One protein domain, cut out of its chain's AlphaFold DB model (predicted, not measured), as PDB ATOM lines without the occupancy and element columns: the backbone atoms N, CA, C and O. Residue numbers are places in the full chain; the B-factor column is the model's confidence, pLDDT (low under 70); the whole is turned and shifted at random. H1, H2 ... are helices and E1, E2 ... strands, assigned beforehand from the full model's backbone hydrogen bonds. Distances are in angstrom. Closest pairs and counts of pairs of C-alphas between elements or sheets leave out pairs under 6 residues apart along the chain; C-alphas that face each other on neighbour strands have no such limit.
ATOM      1  N   SER A   4     -10.728 -57.048  26.449       85.75
ATOM      2  CA  SER A   4      -9.847 -56.794  27.600       85.75
ATOM      3  C   SER A   4      -8.926 -55.605  27.405       85.75
ATOM      4  O   SER A   4      -8.654 -54.882  28.354       85.75
ATOM      5  N   TRP A   5      -8.471 -55.365  26.176       92.62
ATOM      6  CA  TRP A   5      -7.654 -54.203  25.861       92.62
ATOM      7  C   TRP A   5      -7.961 -53.651  24.474       92.62
ATOM      8  O   TRP A   5      -8.429 -54.366  23.580       92.62
ATOM      9  N   CYS A   6      -7.663 -52.368  24.287       95.19
ATOM     10  CA  CYS A   6      -7.668 -51.726  22.982       95.19
ATOM     11  C   CYS A   6      -6.461 -50.808  22.776       95.19
ATOM     12  O   CYS A   6      -5.895 -50.257  23.718       95.19
ATOM     13  N   GLU A   7      -6.084 -50.627  21.521       97.44
ATOM     14  CA  GLU A   7      -5.161 -49.595  21.064       97.44
ATOM     15  C   GLU A   7      -5.964 -48.459  20.437       97.44
ATOM     16  O   GLU A   7      -6.946 -48.690  19.722       97.44
ATOM     17  N   VAL A   8      -5.549 -47.224  20.708       97.00
ATOM     18  CA  VAL A   8      -6.208 -46.025  20.190       97.00
ATOM     19  C   VAL A   8      -5.454 -45.526  18.969       97.00
ATOM     20  O   VAL A   8      -4.264 -45.211  19.043       97.00
ATOM     21  N   TRP A   9      -6.181 -45.412  17.866       97.75
ATOM     22  CA  TRP A   9      -5.676 -44.929  16.593       97.75
ATOM     23  C   TRP A   9      -6.434 -43.671  16.200       97.75
ATOM     24  O   TRP A   9      -7.669 -43.644  16.239       97.75
ATOM     25  N   ILE A  10      -5.704 -42.617  15.843       96.50
ATOM     26  CA  ILE A  10      -6.288 -41.321  15.500       96.50
ATOM     27  C   ILE A  10      -5.893 -40.892  14.097       96.50
ATOM     28  O   ILE A  10      -4.750 -41.059  13.702       96.50
ATOM     29  N   ASN A  11      -6.820 -40.296  13.364       95.12
ATOM     30  CA  ASN A  11      -6.514 -39.525  12.166       95.12
ATOM     31  C   ASN A  11      -6.833 -38.055  12.475       95.12
ATOM     32  O   ASN A  11      -7.985 -37.715  12.770       95.12
ATOM     33  N   ASP A  12      -5.814 -37.195  12.457       87.31
ATOM     34  CA  ASP A  12      -5.912 -35.766  12.775       87.31
ATOM     35  C   ASP A  12      -5.969 -34.857  11.532       87.31
ATOM     36  O   ASP A  12      -6.056 -33.636  11.670       87.31
ATOM     37  N   SER A  13      -6.031 -35.434  10.325       86.56
ATOM     38  CA  SER A  13      -6.177 -34.702   9.057       86.56
ATOM     39  C   SER A  13      -7.516 -33.943   8.957       86.56
ATOM     40  O   SER A  13      -7.690 -33.077   8.096       86.56
ATOM     41  N   ASN A  14      -8.474 -34.228   9.847       74.69
ATOM     42  CA  ASN A  14      -9.783 -33.580   9.926       74.69
ATOM     43  C   ASN A  14      -9.849 -32.502  11.025       74.69
ATOM     44  O   ASN A  14      -9.146 -32.549  12.028       74.69
ATOM     45  N   HIS A  15     -10.783 -31.547  10.893       69.75
ATOM     46  CA  HIS A  15     -10.984 -30.461  11.875       69.75
ATOM     47  C   HIS A  15     -11.357 -30.967  13.293       69.75
ATOM     48  O   HIS A  15     -11.259 -30.217  14.268       69.75
ATOM     49  N   LEU A  16     -11.793 -32.230  13.396       85.56
ATOM     50  CA  LEU A  16     -11.921 -33.020  14.618       85.56
ATOM     51  C   LEU A  16     -11.192 -34.356  14.393       85.56
ATOM     52  O   LEU A  16     -11.446 -34.980  13.359       85.56
ATOM     53  N   PRO A  17     -10.337 -34.808  15.327       89.06
ATOM     54  CA  PRO A  17      -9.634 -36.072  15.175       89.06
ATOM     55  C   PRO A  17     -10.634 -37.229  15.137       89.06
ATOM     56  O   PRO A  17     -11.534 -37.317  15.977       89.06
ATOM     57  N   TYR A  18     -10.478 -38.109  14.153       94.31
ATOM     58  CA  TYR A  18     -11.262 -39.334  14.060       94.31
ATOM     59  C   TYR A  18     -10.571 -40.440  14.843       94.31
ATOM     60  O   TYR A  18      -9.360 -40.594  14.728       94.31
ATOM     61  N   VAL A  19     -11.329 -41.206  15.626       95.56
ATOM     62  CA  VAL A  19     -10.782 -42.254  16.496       95.56
ATOM     63  C   VAL A  19     -11.304 -43.611  16.057       95.56
ATOM     64  O   VAL A  19     -12.517 -43.796  15.956       95.56
ATOM     65  N   LEU A  20     -10.388 -44.557  15.879       97.31
ATOM     66  CA  LEU A  20     -10.666 -45.981  15.752       97.31
ATOM     67  C   LEU A  20      -9.959 -46.747  16.867       97.31
ATOM     68  O   LEU A  20      -8.941 -46.307  17.404       97.31
ATOM     69  N   LEU A  21     -10.528 -47.892  17.228       97.12
ATOM     70  CA  LEU A  21      -9.970 -48.785  18.236       97.12
ATOM     71  C   LEU A  21      -9.546 -50.091  17.579       97.12
ATOM     72  O   LEU A  21     -10.360 -50.702  16.890       97.12
ATOM     73  N   LEU A  22      -8.313 -50.529  17.825       97.38
ATOM     74  CA  LEU A  22      -7.862 -51.881  17.506       97.38
ATOM     75  C   LEU A  22      -7.955 -52.732  18.775       97.38
ATOM     76  O   LEU A  22      -7.295 -52.447  19.770       97.38
ATOM     77  N   CYS A  23      -8.810 -53.747  18.758       95.81
ATOM     78  CA  CYS A  23      -9.143 -54.564  19.924       95.81
ATOM     79  C   CYS A  23      -8.947 -56.052  19.629       95.81
ATOM     80  O   CYS A  23      -9.056 -56.475  18.477       95.81
ATOM     81  N   VAL A  24      -8.786 -56.856  20.678       92.12
ATOM     82  CA  VAL A  24      -8.965 -58.315  20.611       92.12
ATOM     83  C   VAL A  24     -10.307 -58.690  21.231       92.12
ATOM     84  O   VAL A  24     -10.666 -58.189  22.298       92.12
ATOM     85  N   ASP A  25     -11.059 -59.563  20.558       88.50
ATOM     86  CA  ASP A  25     -12.254 -60.186  21.136       88.50
ATOM     87  C   ASP A  25     -11.831 -61.376  22.000       88.50
ATOM     88  O   ASP A  25     -11.327 -62.365  21.486       88.50
ATOM     89  N   GLU A  26     -12.045 -61.335  23.309       87.56
ATOM     90  CA  GLU A  26     -11.725 -62.457  24.197       87.56
ATOM     91  C   GLU A  26     -12.564 -63.702  23.908       87.56
ATOM     92  O   GLU A  26     -12.125 -64.818  24.189       87.56
ATOM     93  N   ASP A  27     -13.751 -63.535  23.315       89.75
ATOM     94  CA  ASP A  27     -14.554 -64.670  22.855       89.75
ATOM     95  C   ASP A  27     -13.886 -65.367  21.650       89.75
ATOM     96  O   ASP A  27     -14.122 -66.550  21.404       89.75
ATOM     97  N   ASN A  28     -13.040 -64.639  20.906       89.06
ATOM     98  CA  ASN A  28     -12.324 -65.084  19.711       89.06
ATOM     99  C   ASN A  28     -10.900 -64.495  19.705       89.06
ATOM    100  O   ASN A  28     -10.608 -63.617  18.896       89.06
ATOM    101  N   PRO A  29      -9.985 -64.957  20.579       83.38
ATOM    102  CA  PRO A  29      -8.718 -64.267  20.858       83.38
ATOM    103  C   PRO A  29      -7.730 -64.250  19.682       83.38
ATOM    104  O   PRO A  29      -6.668 -63.641  19.765       83.38
ATOM    105  N   SER A  30      -8.057 -64.949  18.595       87.94
ATOM    106  CA  SER A  30      -7.328 -64.901  17.329       87.94
ATOM    107  C   SER A  30      -7.835 -63.807  16.388       87.94
ATOM    108  O   SER A  30      -7.227 -63.623  15.344       87.94
ATOM    109  N   GLU A  31      -8.940 -63.127  16.705       93.12
ATOM    110  CA  GLU A  31      -9.507 -62.039  15.909       93.12
ATOM    111  C   GLU A  31      -9.106 -60.675  16.474       93.12
ATOM    112  O   GLU A  31      -9.386 -60.336  17.628       93.12
ATOM    113  N   PHE A  32      -8.523 -59.863  15.600       95.25
ATOM    114  CA  PHE A  32      -8.322 -58.438  15.782       95.25
ATOM    115  C   PHE A  32      -9.457 -57.679  15.103       95.25
ATOM    116  O   PHE A  32      -9.847 -57.972  13.966       95.25
ATOM    117  N   LEU A  33     -10.000 -56.698  15.814       96.44
ATOM    118  CA  LEU A  33     -11.156 -55.919  15.401       96.44
ATOM    119  C   LEU A  33     -10.783 -54.445  15.327       96.44
ATOM    120  O   LEU A  33     -10.338 -53.881  16.324       96.44
ATOM    121  N   ILE A  34     -11.058 -53.808  14.190       97.62
ATOM    122  CA  ILE A  34     -11.094 -52.347  14.108       97.62
ATOM    123  C   ILE A  34     -12.526 -51.901  14.363       97.62
ATOM    124  O   ILE A  34     -13.441 -52.250  13.609       97.62
ATOM    125  N   ILE A  35     -12.723 -51.137  15.430       97.00
ATOM    126  CA  ILE A  35     -14.031 -50.715  15.918       97.00
ATOM    127  C   ILE A  35     -14.152 -49.199  15.826       97.00
ATOM    128  O   ILE A  35     -13.268 -48.460  16.259       97.00
ATOM    129  N   ASP A  36     -15.296 -48.753  15.318       96.62
ATOM    130  CA  ASP A  36     -15.732 -47.369  15.377       96.62
ATOM    131  C   ASP A  36     -16.527 -47.112  16.667       96.62
ATOM    132  O   ASP A  36     -17.677 -47.557  16.788       96.62
ATOM    133  N   PRO A  37     -15.966 -46.400  17.658       93.88
ATOM    134  CA  PRO A  37     -16.705 -46.083  18.873       93.88
ATOM    135  C   PRO A  37     -17.831 -45.059  18.644       93.88
ATOM    136  O   PRO A  37     -18.746 -44.989  19.467       93.88
ATOM    137  N   GLN A  38     -17.793 -44.281  17.558       92.56
ATOM    138  CA  GLN A  38     -18.763 -43.228  17.242       92.56
ATOM    139  C   GLN A  38     -19.972 -43.771  16.460       92.56
ATOM    140  O   GLN A  38     -21.081 -43.265  16.632       92.56
ATOM    141  N   ASP A  39     -19.796 -44.838  15.676       92.94
ATOM    142  CA  ASP A  39     -20.868 -45.521  14.931       92.94
ATOM    143  C   ASP A  39     -21.381 -46.769  15.677       92.94
ATOM    144  O   ASP A  39     -21.250 -47.902  15.218       92.94
ATOM    145  N   ASN A  40     -21.926 -46.583  16.888       92.81
ATOM    146  CA  ASN A  40     -22.544 -47.646  17.703       92.81
ATOM    147  C   ASN A  40     -21.669 -48.913  17.875       92.81
ATOM    148  O   ASN A  40     -22.178 -50.037  17.862       92.81
ATOM    149  N   ARG A  41     -20.349 -48.738  18.042       91.25
ATOM    150  CA  ARG A  41     -19.359 -49.829  18.159       91.25
ATOM    151  C   ARG A  41     -19.329 -50.757  16.944       91.25
ATOM    152  O   ARG A  41     -19.149 -51.969  17.075       91.25
ATOM    153  N   LYS A  42     -19.533 -50.209  15.752       96.06
ATOM    154  CA  LYS A  42     -19.458 -50.969  14.509       96.06
ATOM    155  C   LYS A  42     -18.050 -51.513  14.295       96.06
ATOM    156  O   LYS A  42     -17.068 -50.789  14.409       96.06
ATOM    157  N   VAL A  43     -17.971 -52.785  13.918       95.88
ATOM    158  CA  VAL A  43     -16.727 -53.403  13.452       95.88
ATOM    159  C   VAL A  43     -16.529 -53.014  11.989       95.88
ATOM    160  O   VAL A  43     -17.330 -53.397  11.135       95.88
ATOM    161  N   ILE A  44     -15.495 -52.224  11.712       97.00
ATOM    162  CA  ILE A  44     -15.134 -51.779  10.362       97.00
ATOM    163  C   ILE A  44     -14.356 -52.873   9.636       97.00
ATOM    164  O   ILE A  44     -14.596 -53.130   8.457       97.00
ATOM    165  N   MET A  45     -13.443 -53.525  10.350       96.62
ATOM    166  CA  MET A  45     -12.569 -54.547   9.798       96.62
ATOM    167  C   MET A  45     -12.309 -55.642  10.834       96.62
ATOM    168  O   MET A  45     -12.317 -55.392  12.043       96.62
ATOM    169  N   LYS A  46     -12.125 -56.863  10.331       96.06
ATOM    170  CA  LYS A  46     -11.712 -58.042  11.086       96.06
ATOM    171  C   LYS A  46     -10.550 -58.720  10.382       96.06
ATOM    172  O   LYS A  46     -10.625 -58.927   9.172       96.06
ATOM    173  N   THR A  47      -9.557 -59.146  11.145       96.44
ATOM    174  CA  THR A  47      -8.464 -59.988  10.656       96.44
ATOM    175  C   THR A  47      -7.961 -60.900  11.773       96.44
ATOM    176  O   THR A  47      -8.270 -60.690  12.945       96.44
ATOM    177  N   THR A  48      -7.210 -61.935  11.414       95.94
ATOM    178  CA  THR A  48      -6.462 -62.767  12.360       95.94
ATOM    179  C   THR A  48      -4.986 -62.384  12.462       95.94
ATOM    180  O   THR A  48      -4.234 -63.041  13.178       95.94
ATOM    181  N   ASP A  49      -4.559 -61.356  11.728       95.44
ATOM    182  CA  ASP A  49      -3.187 -60.861  11.696       95.44
ATOM    183  C   ASP A  49      -3.134 -59.419  12.211       95.44
ATOM    184  O   ASP A  49      -3.749 -58.509  11.657       95.44
ATOM    185  N   TYR A  50      -2.390 -59.214  13.293       95.19
ATOM    186  CA  TYR A  50      -2.206 -57.895  13.883       95.19
ATOM    187  C   TYR A  50      -1.534 -56.915  12.907       95.19
ATOM    188  O   TYR A  50      -1.972 -55.771  12.802       95.19
ATOM    189  N   GLU A  51      -0.531 -57.364  12.146       96.88
ATOM    190  CA  GLU A  51       0.183 -56.505  11.193       96.88
ATOM    191  C   GLU A  51      -0.749 -56.055  10.060       96.88
ATOM    192  O   GLU A  51      -0.668 -54.918   9.597       96.88
ATOM    193  N   GLU A  52      -1.689 -56.910   9.639       97.81
ATOM    194  CA  GLU A  52      -2.715 -56.529   8.663       97.81
ATOM    195  C   GLU A  52      -3.627 -55.425   9.206       97.81
ATOM    196  O   GLU A  52      -3.979 -54.498   8.470       97.81
ATOM    197  N   ALA A  53      -3.967 -55.476  10.495       97.12
ATOM    198  CA  ALA A  53      -4.759 -54.430  11.121       97.12
ATOM    199  C   ALA A  53      -4.022 -53.092  11.198       97.12
ATOM    200  O   ALA A  53      -4.585 -52.065  10.808       97.12
ATOM    201  N   GLU A  54      -2.758 -53.105  11.618       97.56
ATOM    202  CA  GLU A  54      -1.915 -51.906  11.633       97.56
ATOM    203  C   GLU A  54      -1.720 -51.317  10.232       97.56
ATOM    204  O   GLU A  54      -1.813 -50.099  10.052       97.56
ATOM    205  N   MET A  55      -1.481 -52.164   9.224       97.94
ATOM    206  CA  MET A  55      -1.331 -51.729   7.834       97.94
ATOM    207  C   MET A  55      -2.608 -51.075   7.311       97.94
ATOM    208  O   MET A  55      -2.528 -50.052   6.634       97.94
ATOM    209  N   TRP A  56      -3.777 -51.634   7.631       97.81
ATOM    210  CA  TRP A  56      -5.061 -51.062   7.230       97.81
ATOM    211  C   TRP A  56      -5.271 -49.669   7.832       97.81
ATOM    212  O   TRP A  56      -5.647 -48.745   7.115       97.81
ATOM    213  N   LEU A  57      -4.979 -49.503   9.127       97.88
ATOM    214  CA  LEU A  57      -5.091 -48.218   9.830       97.88
ATOM    215  C   LEU A  57      -4.128 -47.181   9.246       97.88
ATOM    216  O   LEU A  57      -4.530 -46.078   8.877       97.88
ATOM    217  N   SER A  58      -2.866 -47.570   9.089       96.81
ATOM    218  CA  SER A  58      -1.815 -46.690   8.576       96.81
ATOM    219  C   SER A  58      -2.042 -46.287   7.114       96.81
ATOM    220  O   SER A  58      -1.600 -45.218   6.696       96.81
ATOM    221  N   ALA A  59      -2.731 -47.121   6.324       96.44
ATOM    222  CA  ALA A  59      -3.061 -46.823   4.931       96.44
ATOM    223  C   ALA A  59      -4.034 -45.641   4.777       96.44
ATOM    224  O   ALA A  59      -4.011 -44.989   3.734       96.44
ATOM    225  N   ASP A  60      -4.842 -45.354   5.801       93.69
ATOM    226  CA  ASP A  60      -5.778 -44.222   5.848       93.69
ATOM    227  C   ASP A  60      -5.307 -43.139   6.839       93.69
ATOM    228  O   ASP A  60      -6.104 -42.451   7.473       93.69
ATOM    229  N   GLU A  61      -3.984 -43.014   7.002       95.19
ATOM    230  CA  GLU A  61      -3.301 -41.996   7.817       95.19
ATOM    231  C   GLU A  61      -3.614 -42.037   9.322       95.19
ATOM    232  O   GLU A  61      -3.304 -41.088  10.044       95.19
ATOM    233  N   PHE A  62      -4.191 -43.128   9.837       96.94
ATOM    234  CA  PHE A  62      -4.321 -43.278  11.281       96.94
ATOM    235  C   PHE A  62      -2.949 -43.504  11.912       96.94
ATOM    236  O   PHE A  62      -2.180 -44.368  11.494       96.94
ATOM    237  N   ILE A  63      -2.678 -42.753  12.972       96.00
ATOM    238  CA  ILE A  63      -1.493 -42.889  13.805       96.00
ATOM    239  C   ILE A  63      -1.864 -43.541  15.131       96.00
ATOM    240  O   ILE A  63      -2.861 -43.196  15.774       96.00
ATOM    241  N   PHE A  64      -1.033 -44.487  15.549       96.88
ATOM    242  CA  PHE A  64      -1.098 -45.053  16.883       96.88
ATOM    243  C   PHE A  64      -0.733 -43.980  17.915       96.88
ATOM    244  O   PHE A  64       0.284 -43.301  17.763       96.88
ATOM    245  N   VAL A  65      -1.568 -43.810  18.945       93.75
ATOM    246  CA  VAL A  65      -1.326 -42.806  19.991       93.75
ATOM    247  C   VAL A  65      -0.229 -43.283  20.938       93.75
ATOM    248  O   VAL A  65       0.862 -42.719  20.918       93.75
ATOM    249  N   ASP A  66      -0.531 -44.281  21.774       93.81
ATOM    250  CA  ASP A  66       0.420 -44.966  22.654       93.81
ATOM    251  C   ASP A  66      -0.264 -46.119  23.412       93.81
ATOM    252  O   ASP A  66      -1.440 -46.022  23.772       93.81
ATOM    253  N   GLY A  67       0.518 -47.151  23.730       91.88
ATOM    254  CA  GLY A  67       0.164 -48.258  24.617       91.88
ATOM    255  C   GLY A  67      -1.138 -49.015  24.319       91.88
ATOM    256  O   GLY A  67      -1.811 -48.844  23.306       91.88
TER     257      GLY A  67
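What this domain is: This is residues 4 to 67 of the 71 residues of an uncharacterized protein of Alkalinema sp. CACIAM 70d (UniProt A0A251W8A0). A strongly twisted sheet of four antiparallel strands has one short helix, H1, over one of its faces, running along the strands. Beyond H1 the last residues fold back to the sheet, where residues 63 to 64 pair beside E1. The printed part has 64 residues with four named strands and one named helix, in the order E1, E2, E3, E4, H1; the sheet's order is E1 - E2 - E3 - E4, and the class is mixed, helices and strands. The whole is compact, with a radius of gyration of the C-alphas of 11.3 A and spans of 36 by 24 by 20 A.

How they stand to each other: The sheet is a meander, each strand the antiparallel neighbour of the one before: E1, residues 4 to 11, E2, residues 18 to 25, E3, residues 28 to 36, and E4, residues 42 to 47. The hairpin of E1 and E2 has N 9 and O 20 within hydrogen-bond range at 2.9 A. In the hairpin of E2 and E3, N 33 and O 23 are 2.8 A apart. E3 bends by 83 degrees at residue 31. In the hairpin of E3 and E4, N 34 and O 45 are 3.0 A apart. The edge strands E1 and E4 are apart. H1, residues 50 to 59, is on the sheet at a height of 7.6 A, making two layers, a helix on one face of a sheet. It lies over E3, along the strands at 10 degrees on the local plane; their closest C-alphas, of Phe 32 and Tyr 50, are 6.4 A apart. In H1 every O i to N i+4 pair is within hydrogen-bond range. Residues 63 to 64 pair antiparallel with residues 9 to 10 of E1.

Where its parts are: E1 begins at C-alpha 4, (-9.847, -56.794, 27.600), and is 23.4 A long. E2 measures 22.0 A, E3 18.6 A and E4 14.7 A. H1 measures 14.3 A and ends at C-alpha 59, (-3.061, -46.823, 4.931).

The domain as a whole: The C-alphas of His 15 and Asp 27, the two farthest apart, are 36.1 A apart. The printed part has no cut and no long link. Mean pLDDT of the printed part is 93.5; residue 15 is under 70.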